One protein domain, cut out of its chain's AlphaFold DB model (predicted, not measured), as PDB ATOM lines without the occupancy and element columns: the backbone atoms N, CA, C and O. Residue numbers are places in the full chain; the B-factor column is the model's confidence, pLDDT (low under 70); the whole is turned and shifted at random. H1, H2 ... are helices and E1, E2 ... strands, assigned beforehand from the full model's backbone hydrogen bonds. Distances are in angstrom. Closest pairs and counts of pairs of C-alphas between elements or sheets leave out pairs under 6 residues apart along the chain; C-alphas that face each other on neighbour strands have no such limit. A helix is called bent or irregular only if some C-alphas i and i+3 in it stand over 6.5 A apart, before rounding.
ATOM      1  N   ASN A   3     128.468 232.732 184.339       71.06
ATOM      2  CA  ASN A   3     127.749 234.014 184.273       71.06
ATOM      3  C   ASN A   3     128.675 235.237 184.179       71.06
ATOM      4  O   ASN A   3     128.342 236.211 183.511       71.06
ATOM      5  N   ARG A   4     129.861 235.190 184.799       75.00
ATOM      6  CA  ARG A   4     130.847 236.283 184.710       75.00
ATOM      7  C   ARG A   4     131.512 236.326 183.335       75.00
ATOM      8  O   ARG A   4     131.788 237.406 182.830       75.00
ATOM      9  N   PHE A   5     131.744 235.158 182.738       77.69
ATOM     10  CA  PHE A   5     132.275 235.059 181.383       77.69
ATOM     11  C   PHE A   5     131.264 235.594 180.360       77.69
ATOM     12  O   PHE A   5     131.599 236.478 179.579       77.69
ATOM     13  N   LEU A   6     130.002 235.167 180.435       75.94
ATOM     14  CA  LEU A   6     128.939 235.678 179.561       75.94
ATOM     15  C   LEU A   6     128.756 237.194 179.700       75.94
ATOM     16  O   LEU A   6     128.654 237.897 178.697       75.94
ATOM     17  N   ALA A   7     128.810 237.715 180.930       79.12
ATOM     18  CA  ALA A   7     128.772 239.154 181.167       79.12
ATOM     19  C   ALA A   7     129.941 239.892 180.491       79.12
ATOM     20  O   ALA A   7     129.733 240.973 179.949       79.12
ATOM     21  N   SER A   8     131.145 239.308 180.469       82.06
ATOM     22  CA  SER A   8     132.303 239.923 179.803       82.06
ATOM     23  C   SER A   8     132.214 239.945 178.274       82.06
ATOM     24  O   SER A   8     132.853 240.785 177.653       82.06
ATOM     25  N   VAL A   9     131.404 239.069 177.667       85.25
ATOM     26  CA  VAL A   9     131.227 238.988 176.203       85.25
ATOM     27  C   VAL A   9     130.042 239.838 175.717       85.25
ATOM     28  O   VAL A   9     129.996 240.234 174.555       85.25
ATOM     29  N   CYS A  10     129.104 240.194 176.600       86.38
ATOM     30  CA  CYS A  10     127.951 241.035 176.255       86.38
ATOM     31  C   CYS A  10     128.310 242.383 175.588       86.38
ATOM     32  O   CYS A  10     127.612 242.744 174.640       86.38
ATOM     33  N   PRO A  11     129.361 243.124 176.005       89.50
ATOM     34  CA  PRO A  11     129.775 244.351 175.320       89.50
ATOM     35  C   PRO A  11     130.147 244.110 173.854       89.50
ATOM     36  O   PRO A  11     129.645 244.809 172.980       89.50
ATOM     37  N   PHE A  12     130.923 243.056 173.577       92.12
ATOM     38  CA  PHE A  12     131.314 242.680 172.217       92.12
ATOM     39  C   PHE A  12     130.098 242.343 171.344       92.12
ATOM     40  O   PHE A  12     129.985 242.829 170.219       92.12
ATOM     41  N   ILE A  13     129.158 241.553 171.874       93.12
ATOM     42  CA  ILE A  13     127.911 241.208 171.173       93.12
ATOM     43  C   ILE A  13     127.108 242.475 170.859       93.12
ATOM     44  O   ILE A  13     126.601 242.631 169.753       93.12
ATOM     45  N   LYS A  14     127.010 243.399 171.818       91.38
ATOM     46  CA  LYS A  14     126.268 244.650 171.650       91.38
ATOM     47  C   LYS A  14     126.895 245.562 170.592       91.38
ATOM     48  O   LYS A  14     126.167 246.131 169.785       91.38
ATOM     49  N   GLU A  15     128.218 245.701 170.589       94.19
ATOM     50  CA  GLU A  15     128.947 246.536 169.623       94.19
ATOM     51  C   GLU A  15     128.808 246.026 168.183       94.19
ATOM     52  O   GLU A  15     128.768 246.822 167.250       94.19
ATOM     53  N   ASN A  16     128.671 244.711 168.006       95.00
ATOM     54  CA  ASN A  16     128.610 244.070 166.693       95.00
ATOM     55  C   ASN A  16     127.197 243.588 166.321       95.00
ATOM     56  O   ASN A  16     127.034 242.797 165.398       95.00
ATOM     57  N   ILE A  17     126.158 244.078 167.003       94.94
ATOM     58  CA  ILE A  17     124.780 243.588 166.836       94.94
ATOM     59  C   ILE A  17     124.191 243.827 165.436       94.94
ATOM     60  O   ILE A  17     123.208 243.198 165.068       94.94
ATOM     61  N   GLN A  18     124.783 244.736 164.655       94.38
ATOM     62  CA  GLN A  18     124.393 245.006 163.265       94.38
ATOM     63  C   GLN A  18     124.844 243.903 162.298       94.38
ATOM     64  O   GLN A  18     124.352 243.812 161.174       94.38
ATOM     65  N   GLU A  19     125.801 243.071 162.711       96.81
ATOM     66  CA  GLU A  19     126.240 241.929 161.927       96.81
ATOM     67  C   GLU A  19     125.203 240.809 162.051       96.81
ATOM     68  O   GLU A  19     124.833 240.394 163.153       96.81
ATOM     69  N   LYS A  20     124.706 240.334 160.904       96.12
ATOM     70  CA  LYS A  20     123.545 239.439 160.848       96.12
ATOM     71  C   LYS A  20     123.721 238.189 161.713       96.12
ATOM     72  O   LYS A  20     122.762 237.771 162.355       96.12
ATOM     73  N   SER A  21     124.914 237.591 161.763       96.31
ATOM     74  CA  SER A  21     125.111 236.365 162.543       96.31
ATOM     75  C   SER A  21     125.024 236.605 164.056       96.31
ATOM     76  O   SER A  21     124.476 235.773 164.781       96.31
ATOM     77  N   ILE A  22     125.482 237.766 164.533       95.81
ATOM     78  CA  ILE A  22     125.401 238.165 165.944       95.81
ATOM     79  C   ILE A  22     123.973 238.558 166.312       95.81
ATOM     80  O   ILE A  22     123.488 238.168 167.376       95.81
ATOM     81  N   HIS A  23     123.275 239.265 165.421       96.31
ATOM     82  CA  HIS A  23     121.847 239.519 165.582       96.31
ATOM     83  C   HIS A  23     121.064 238.208 165.724       96.31
ATOM     84  O   HIS A  23     120.359 238.006 166.714       96.31
ATOM     85  N   ASP A  24     121.250 237.284 164.776       97.00
ATOM     86  CA  ASP A  24     120.575 235.986 164.757       97.00
ATOM     87  C   ASP A  24     120.910 235.163 166.010       97.00
ATOM     88  O   ASP A  24     120.046 234.464 166.540       97.00
ATOM     89  N   LEU A  25     122.137 235.256 166.534       96.12
ATOM     90  CA  LEU A  25     122.521 234.608 167.788       96.12
ATOM     91  C   LEU A  25     121.661 235.092 168.964       96.12
ATOM     92  O   LEU A  25     121.107 234.273 169.702       96.12
ATOM     93  N   VAL A  26     121.537 236.411 169.142       96.06
ATOM     94  CA  VAL A  26     120.751 237.002 170.240       96.06
ATOM     95  C   VAL A  26     119.258 236.739 170.041       96.06
ATOM     96  O   VAL A  26     118.577 236.340 170.988       96.06
ATOM     97  N   TYR A  27     118.764 236.883 168.809       97.62
ATOM     98  CA  TYR A  27     117.381 236.586 168.441       97.62
ATOM     99  C   TYR A  27     117.007 235.145 168.807       97.62
ATOM    100  O   TYR A  27     116.031 234.905 169.519       97.62
ATOM    101  N   ASN A  28     117.816 234.171 168.376       97.62
ATOM    102  CA  ASN A  28     117.556 232.757 168.638       97.62
ATOM    103  C   ASN A  28     117.639 232.425 170.131       97.62
ATOM    104  O   ASN A  28     116.827 231.639 170.622       97.62
ATOM    105  N   ALA A  29     118.560 233.046 170.873       96.00
ATOM    106  CA  ALA A  29     118.646 232.872 172.320       96.00
ATOM    107  C   ALA A  29     117.370 233.353 173.037       96.00
ATOM    108  O   ALA A  29     116.859 232.652 173.914       96.00
ATOM    109  N   PHE A  30     116.815 234.506 172.643       97.00
ATOM    110  CA  PHE A  30     115.530 234.967 173.172       97.00
ATOM    111  C   PHE A  30     114.368 234.083 172.722       97.00
ATOM    112  O   PHE A  30     113.512 233.758 173.542       97.00
ATOM    113  N   ALA A  31     114.346 233.635 171.466       97.75
ATOM    114  CA  ALA A  31     113.291 232.753 170.972       97.75
ATOM    115  C   ALA A  31     113.248 231.440 171.765       97.75
ATOM    116  O   ALA A  31     112.184 230.978 172.182       97.75
ATOM    117  N   ASP A  32     114.418 230.873 172.048       97.69
ATOM    118  CA  ASP A  32     114.559 229.719 172.921       97.69
ATOM    119  C   ASP A  32     114.116 230.015 174.352       97.69
ATOM    120  O   ASP A  32     113.425 229.190 174.954       97.69
ATOM    121  N   PHE A  33     114.471 231.182 174.892       95.62
ATOM    122  CA  PHE A  33     114.021 231.601 176.215       95.62
ATOM    123  C   PHE A  33     112.492 231.652 176.293       95.62
ATOM    124  O   PHE A  33     111.922 231.059 177.211       95.62
ATOM    125  N   PHE A  34     111.825 232.283 175.323       96.25
ATOM    126  CA  PHE A  34     110.368 232.377 175.286       96.25
ATOM    127  C   PHE A  34     109.710 231.000 175.187       96.25
ATOM    128  O   PHE A  34     108.858 230.677 176.015       96.25
ATOM    129  N   ARG A  35     110.151 230.147 174.255       95.94
ATOM    130  CA  ARG A  35     109.597 228.791 174.082       95.94
ATOM    131  C   ARG A  35     109.740 227.934 175.337       95.94
ATOM    132  O   ARG A  35     108.803 227.235 175.725       95.94
ATOM    133  N   LYS A  36     110.917 227.978 175.966       96.12
ATOM    134  CA  LYS A  36     111.260 227.110 177.100       96.12
ATOM    135  C   LYS A  36     110.704 227.624 178.429       96.12
ATOM    136  O   LYS A  36     110.373 226.806 179.278       96.12
ATOM    137  N   ASN A  37     110.603 228.942 178.615       94.12
ATOM    138  CA  ASN A  37     110.319 229.534 179.927       94.12
ATOM    139  C   ASN A  37     109.032 230.354 179.986       94.12
ATOM    140  O   ASN A  37     108.456 230.457 181.057       94.12
ATOM    141  N   VAL A  38     108.581 230.960 178.887       94.12
ATOM    142  CA  VAL A  38     107.424 231.875 178.910       94.12
ATOM    143  C   VAL A  38     106.170 231.185 178.389       94.12
ATOM    144  O   VAL A  38     105.137 231.206 179.049       94.12
ATOM    145  N   MET A  39     106.275 230.499 177.252       94.69
ATOM    146  CA  MET A  39     105.139 229.857 176.581       94.69
ATOM    147  C   MET A  39     104.530 228.682 177.361       94.69
ATOM    148  O   MET A  39     103.482 228.174 176.977       94.69
ATOM    149  N   GLN A  40     105.176 228.250 178.445       93.81
ATOM    150  CA  GLN A  40     104.663 227.218 179.351       93.81
ATOM    151  C   GLN A  40     103.616 227.763 180.343       93.81
ATOM    152  O   GLN A  40     102.979 226.986 181.050       93.81
ATOM    153  N   TYR A  41     103.440 229.087 180.406       92.81
ATOM    154  CA  TYR A  41     102.459 229.778 181.246       92.81
ATOM    155  C   TYR A  41     101.345 230.395 180.391       92.81
ATOM    156  O   TYR A  41     101.417 230.392 179.163       92.81
ATOM    157  N   ASP A  42     100.329 230.975 181.033       91.75
ATOM    158  CA  ASP A  42      99.253 231.706 180.352       91.75
ATOM    159  C   ASP A  42      99.717 233.086 179.833       91.75
ATOM    160  O   ASP A  42      99.259 234.148 180.242       91.75
ATOM    161  N   TYR A  43     100.688 233.081 178.925       91.12
ATOM    162  CA  TYR A  43     101.330 234.288 178.403       91.12
ATOM    163  C   TYR A  43     100.428 235.117 177.474       91.12
ATOM    164  O   TYR A  43     100.791 236.228 177.096       91.12
ATOM    165  N   ARG A  44      99.275 234.572 177.068       91.06
ATOM    166  CA  ARG A  44      98.315 235.250 176.184       91.06
ATOM    167  C   ARG A  44      97.368 236.166 176.951       91.06
ATOM    168  O   ARG A  44      96.906 237.152 176.392       91.06
ATOM    169  N   ASN A  45      97.094 235.849 178.216       92.06
ATOM    170  CA  ASN A  45      96.235 236.660 179.080       92.06
ATOM    171  C   ASN A  45      97.026 237.571 180.032       92.06
ATOM    172  O   ASN A  45      96.443 238.463 180.651       92.06
ATOM    173  N   TYR A  46      98.342 237.366 180.159       92.06
ATOM    174  CA  TYR A  46      99.196 238.122 181.073       92.06
ATOM    175  C   TYR A  46     100.416 238.716 180.379       92.06
ATOM    176  O   TYR A  46     101.105 238.053 179.606       92.06
ATOM    177  N   LYS A  47     100.739 239.960 180.748       93.38
ATOM    178  CA  LYS A  47     101.942 240.641 180.265       93.38
ATOM    179  C   LYS A  47     103.198 240.061 180.897       93.38
ATOM    180  O   LYS A  47     103.263 239.861 182.112       93.38
ATOM    181  N   VAL A  48     104.239 239.907 180.090       94.44
ATOM    182  CA  VAL A  48     105.548 239.424 180.534       94.44
ATOM    183  C   VAL A  48     106.473 240.618 180.738       94.44
ATOM    184  O   VAL A  48     106.749 241.365 179.805       94.44
ATOM    185  N   SER A  49     106.941 240.827 181.966       94.06
ATOM    186  CA  SER A  49     107.885 241.904 182.297       94.06
ATOM    187  C   SER A  49     109.281 241.338 182.540       94.06
ATOM    188  O   SER A  49     109.429 240.228 183.050       94.06
ATOM    189  N   PHE A  50     110.305 242.112 182.195       93.44
ATOM    190  CA  PHE A  50     111.702 241.696 182.271       93.44
ATOM    191  C   PHE A  50     112.504 242.609 183.191       93.44
ATOM    192  O   PHE A  50     112.308 243.823 183.224       93.44
ATOM    193  N   ALA A  51     113.457 242.022 183.911       90.94
ATOM    194  CA  ALA A  51     114.409 242.754 184.730       90.94
ATOM    195  C   ALA A  51     115.840 242.291 184.439       90.94
ATOM    196  O   ALA A  51     116.085 241.105 184.216       90.94
ATOM    197  N   GLY A  52     116.789 243.225 184.485       86.75
ATOM    198  CA  GLY A  52     118.218 242.959 184.357       86.75
ATOM    199  C   GLY A  52     118.871 243.643 183.158       86.75
ATOM    200  O   GLY A  52     118.229 244.012 182.173       86.75
ATOM    201  N   SER A  53     120.196 243.781 183.230       88.19
ATOM    202  CA  SER A  53     120.998 244.508 182.237       88.19
ATOM    203  C   SER A  53     120.921 243.920 180.829       88.19
ATOM    204  O   SER A  53     120.896 244.676 179.864       88.19
ATOM    205  N   VAL A  54     120.844 242.594 180.690       90.19
ATOM    206  CA  VAL A  54     120.755 241.929 179.379       90.19
ATOM    207  C   VAL A  54     119.431 242.265 178.691       90.19
ATOM    208  O   VAL A  54     119.442 242.754 177.566       90.19
ATOM    209  N   ALA A  55     118.303 242.083 179.384       92.00
ATOM    210  CA  ALA A  55     116.988 242.422 178.840       92.00
ATOM    211  C   ALA A  55     116.891 243.913 178.480       92.00
ATOM    212  O   ALA A  55     116.325 244.262 177.451       92.00
ATOM    213  N   TYR A  56     117.498 244.786 179.288       91.56
ATOM    214  CA  TYR A  56     117.522 246.221 179.025       91.56
ATOM    215  C   TYR A  56     118.389 246.603 177.814       91.56
ATOM    216  O   TYR A  56     117.982 247.419 176.989       91.56
ATOM    217  N   HIS A  57     119.587 246.024 177.682       91.56
ATOM    218  CA  HIS A  57     120.509 246.358 176.594       91.56
ATOM    219  C   HIS A  57     120.123 245.755 175.244       91.56
ATOM    220  O   HIS A  57     120.450 246.357 174.227       91.56
ATOM    221  N   PHE A  58     119.430 244.615 175.237       94.25
ATOM    222  CA  PHE A  58     118.956 243.944 174.024       94.25
ATOM    223  C   PHE A  58     117.431 244.025 173.876       94.25
ATOM    224  O   PHE A  58     116.818 243.158 173.255       94.25
ATOM    225  N   LYS A  59     116.810 245.065 174.453       94.81
ATOM    226  CA  LYS A  59     115.353 245.240 174.478       94.81
ATOM    227  C   LYS A  59     114.726 245.234 173.083       94.81
ATOM    228  O   LYS A  59     113.645 244.692 172.926       94.81
ATOM    229  N   ASP A  60     115.403 245.796 172.083       95.19
ATOM    230  CA  ASP A  60     114.835 245.939 170.741       95.19
ATOM    231  C   ASP A  60     114.644 244.560 170.089       95.19
ATOM    232  O   ASP A  60     113.554 244.242 169.623       95.19
ATOM    233  N   ILE A  61     115.655 243.689 170.195       96.56
ATOM    234  CA  ILE A  61     115.588 242.295 169.725       96.56
ATOM    235  C   ILE A  61     114.616 241.483 170.583       96.56
ATOM    236  O   ILE A  61     113.849 240.677 170.066       96.56
ATOM    237  N   LEU A  62     114.610 241.697 171.901       96.81
ATOM    238  CA  LEU A  62     113.661 241.034 172.796       96.81
ATOM    239  C   LEU A  62     112.214 241.331 172.377       96.81
ATOM    240  O   LEU A  62     111.410 240.404 172.291       96.81
ATOM    241  N   MET A  63     111.894 242.598 172.090       96.75
ATOM    242  CA  MET A  63     110.572 243.032 171.628       96.75
ATOM    243  C   MET A  63     110.233 242.466 170.246       96.75
ATOM    244  O   MET A  63     109.102 242.034 170.029       96.75
ATOM    245  N   GLU A  64     111.202 242.433 169.328       97.06
ATOM    246  CA  GLU A  64     111.037 241.831 168.000       97.06
ATOM    247  C   GLU A  64     110.655 240.350 168.104       97.06
ATOM    248  O   GLU A  64     109.654 239.912 167.534       97.06
ATOM    249  N   VAL A  65     111.417 239.583 168.886       97.44
ATOM    250  CA  VAL A  65     111.163 238.157 169.103       97.44
ATOM    251  C   VAL A  65     109.817 237.952 169.800       97.44
ATOM    252  O   VAL A  65     109.044 237.088 169.391       97.44
ATOM    253  N   ALA A  66     109.509 238.748 170.831       96.12
ATOM    254  CA  ALA A  66     108.250 238.652 171.569       96.12
ATOM    255  C   ALA A  66     107.032 238.887 170.665       96.12
ATOM    256  O   ALA A  66     106.065 238.129 170.731       96.12
ATOM    257  N   SER A  67     107.114 239.881 169.774       95.56
ATOM    258  CA  SER A  67     106.088 240.167 168.767       95.56
ATOM    259  C   SER A  67     105.841 238.963 167.853       95.56
ATOM    260  O   SER A  67     104.694 238.587 167.620       95.56
ATOM    261  N   GLY A  68     106.906 238.275 167.423       94.81
ATOM    262  CA  GLY A  68     106.808 237.052 166.618       94.81
ATOM    263  C   GLY A  68     106.109 235.872 167.313       94.81
ATOM    264  O   GLY A  68     105.645 234.959 166.633       94.81
ATOM    265  N   PHE A  69     106.006 235.890 168.646       94.88
ATOM    266  CA  PHE A  69     105.292 234.883 169.441       94.88
ATOM    267  C   PHE A  69     103.951 235.371 170.003       94.88
ATOM    268  O   PHE A  69     103.338 234.650 170.795       94.88
ATOM    269  N   GLU A  70     103.499 236.566 169.612       95.00
ATOM    270  CA  GLU A  70     102.290 237.208 170.147       95.00
ATOM    271  C   GLU A  70     102.349 237.379 171.679       95.00
ATOM    272  O   GLU A  70     101.349 237.246 172.383       95.00
ATOM    273  N   ILE A  71     103.546 237.639 172.216       95.31
ATOM    274  CA  ILE A  71     103.772 237.862 173.647       95.31
ATOM    275  C   ILE A  71     103.653 239.355 173.938       95.31
ATOM    276  O   ILE A  71     104.430 240.161 173.421       95.31
ATOM    277  N   GLU A  72     102.726 239.730 174.820       95.31
ATOM    278  CA  GLU A  72     102.625 241.112 175.282       95.31
ATOM    279  C   GLU A  72     103.710 241.403 176.329       95.31
ATOM    280  O   GLU A  72     103.663 240.923 177.465       95.31
ATOM    281  N   VAL A  73     104.707 242.205 175.951       95.50
ATOM    282  CA  VAL A  73     105.768 242.632 176.868       95.50
ATOM    283  C   VAL A  73     105.305 243.844 177.675       95.50
ATOM    284  O   VAL A  73     104.844 244.843 177.126       95.50
ATOM    285  N   GLY A  74     105.426 243.743 178.998       93.56
ATOM    286  CA  GLY A  74     105.175 244.828 179.939       93.56
ATOM    287  C   GLY A  74     106.412 245.703 180.136       93.56
ATOM    288  O   GLY A  74     106.977 246.255 179.194       93.56
ATOM    289  N   THR A  75     106.845 245.847 181.386       91.75
ATOM    290  CA  THR A  75     107.978 246.714 181.725       91.75
ATOM    291  C   THR A  75     109.298 245.968 181.554       91.75
ATOM    292  O   THR A  75     109.428 244.821 181.982       91.75
ATOM    293  N   ILE A  76     110.303 246.638 180.988       92.94
ATOM    294  CA  ILE A  76     111.691 246.165 180.957       92.94
ATOM    295  C   ILE A  76     112.531 247.111 181.820       92.94
ATOM    296  O   ILE A  76     112.708 248.273 181.463       92.94
ATOM    297  N   VAL A  77     113.045 246.628 182.952       89.12
ATOM    298  CA  VAL A  77     113.848 247.431 183.895       89.12
ATOM    299  C   VAL A  77     115.292 246.943 183.959       89.12
ATOM    300  O   VAL A  77     115.552 245.742 183.989       89.12
ATOM    301  N   GLN A  78     116.263 247.858 184.014       84.81
ATOM    302  CA  GLN A  78     117.679 247.481 184.116       84.81
ATOM    303  C   GLN A  78     118.021 246.914 185.501       84.81
ATOM    304  O   GLN A  78     118.736 245.917 185.609       84.81
ATOM    305  N   SER A  79     117.489 247.538 186.552       78.44
ATOM    306  CA  SER A  79     117.614 247.103 187.939       78.44
ATOM    307  C   SER A  79     116.245 247.191 188.621       78.44
ATOM    308  O   SER A  79     115.589 248.227 188.509       78.44
ATOM    309  N   PRO A  80     115.809 246.160 189.370       62.47
ATOM    310  CA  PRO A  80     114.547 246.198 190.115       62.47
ATOM    311  C   PRO A  80     114.468 247.363 191.116       62.47
ATOM    312  O   PRO A  80     113.380 247.809 191.477       62.47
ATOM    313  N   MET A  81     115.628 247.859 191.559       63.81
ATOM    314  CA  MET A  81     115.745 248.886 192.591       63.81
ATOM    315  C   MET A  81     115.155 250.237 192.157       63.81
ATOM    316  O   MET A  81     114.551 250.915 192.981       63.81
ATOM    317  N   GLU A  82     115.243 250.603 190.873       60.84
ATOM    318  CA  GLU A  82     114.625 251.842 190.359       60.84
ATOM    319  C   GLU A  82     113.092 251.792 190.431       60.84
ATOM    320  O   GLU A  82     112.448 252.777 190.794       60.84
ATOM    321  N   GLY A  83     112.497 250.628 190.150       58.47
ATOM    322  CA  GLY A  83     111.050 250.430 190.263       58.47
ATOM    323  C   GLY A  83     110.557 250.526 191.708       58.47
ATOM    324  O   GLY A  83     109.511 251.119 191.965       58.47
ATOM    325  N   LEU A  84     111.342 250.005 192.657       60.09
ATOM    326  CA  LEU A  84     111.064 250.106 194.092       60.09
ATOM    327  C   LEU A  84     111.112 251.562 194.575       60.09
ATOM    328  O   LEU A  84     110.194 251.998 195.262       60.09
ATOM    329  N   ILE A  85     112.125 252.338 194.175       60.84
ATOM    330  CA  ILE A  85     112.225 253.759 194.548       60.84
ATOM    331  C   ILE A  85     110.994 254.537 194.058       60.84
ATOM    332  O   ILE A  85     110.382 255.262 194.838       60.84
ATOM    333  N   ASN A  86     110.567 254.330 192.810       60.81
ATOM    334  CA  ASN A  86     109.377 254.998 192.270       60.81
ATOM    335  C   ASN A  86     108.065 254.563 192.947       60.81
ATOM    336  O   ASN A  86     107.135 255.363 193.031       60.81
ATOM    337  N   TYR A  87     107.975 253.320 193.427       64.25
ATOM    338  CA  TYR A  87     106.786 252.818 194.120       64.25
ATOM    339  C   TYR A  87     106.658 253.373 195.548       64.25
ATOM    340  O   TYR A  87     105.550 253.665 195.988       64.25
ATOM    341  N   TYR A  88     107.780 253.551 196.256       58.62
ATOM    342  CA  TYR A  88     107.813 254.052 197.638       58.62
ATOM    343  C   TYR A  88     107.992 255.574 197.764       58.62
ATOM    344  O   TYR A  88     107.880 256.107 198.862       58.62
ATOM    345  N   SER A  89     108.263 256.286 196.666       56.75
ATOM    346  CA  SER A  89     108.366 257.754 196.642       56.75
ATOM    347  C   SER A  89     107.010 258.462 196.454       56.75
ATOM    348  O   SER A  89     106.990 259.650 196.118       56.75
ATOM    349  N   LYS A  90     105.892 257.750 196.624       46.66
ATOM    350  CA  LYS A  90     104.531 258.278 196.487       46.66
ATOM    351  C   LYS A  90     103.823 258.374 197.830       46.66
ATOM    352  O   LYS A  90     103.933 257.406 198.613       46.66
TER     353      LYS A  90
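AT A GLANCE: This is residues 3 to 90 of the 90 residues of an uncharacterized protein of bioreactor metagenome (UniProt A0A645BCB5). What shape do these coordinates make? A small ribbon of two parallel strands, E1 and E2, has helices H3 and H4 packed by it, and the longest helix, H2, crosses H4 at a steep angle. H1 lies near one end of the length and H5 at the other, where residues 84 to 90 stick out. What is it made of, and how large is it? The printed part has 88 residues, mostly helix by class, with five named helices and two named strands in the order H1 H2 E1 H3 H4 E2 H5. It is only just compact, close to loose, with a radius of gyration of the C-alphas of 14.3 A, and only just elongated, spanning 44 by 29 by 22 A.

IN THESE COORDINATES: Which elements come first? H1, residues 3 to 15, begins with C-alpha 3 at (127.749, 234.014, 184.273) and is only just irregular, with C-alphas 8 and 11 6.8 A apart. H2, residues 20 to 38, is 25.4 A long. What follows? E1 is residues 48 to 51, 10.4 A; H3 is residues 53 to 57; H4 is residues 59 to 68, 14.2 A. E2 is residues 73 to 77, 11.7 A, and H5, residues 80 to 88, ends with C-alpha 88 at (107.813, 254.052, 197.638).

HOW THE PARTS SIT: How do the strands pair? E1 and E2 are parallel neighbours at 11 degrees, with N 74 and O 48 2.8 A apart and N 50 and O 75 2.9 A apart, within hydrogen-bond range. E1, H3, H4 and E2 form a strand-helix-strand unit, two parallel strands with helices between them in the chain, and its crossover is right-handed. Which helices meet? H2 touches H4 with residues 26 to 34 alone, the closest C-alphas being those of Ala 31 and Val 65, 6.1 A, at a steep tilt of 63 degrees, the same way. H1 and H2 are close but not clearly touching, with the C-alphas of Ile 13 and Ile 22 closest at 6.5 A. What of H3, H5 and the helix backbones? The closest C-alphas of H3 and E2 are those of Tyr 56 and Ile 76, 6.1 A, and those of E1 and H5 are Ala 51 and Pro 80, 6.4 A, while H4 and H5 are apart. Every O i to N i+4 pair is within hydrogen-bond range in H2, H3, H4 and H5, and 7 of 9 in H1.

THE WHOLE: How far does it reach? The two C-alphas farthest apart are those of Ser 21 and Lys 90, 45.3 A. Are there cuts or long links? The printed part has no cut and no long link. Where is confidence low? Residues 80 to 90 are under 70, and the mean pLDDT of the printed part is 88.2.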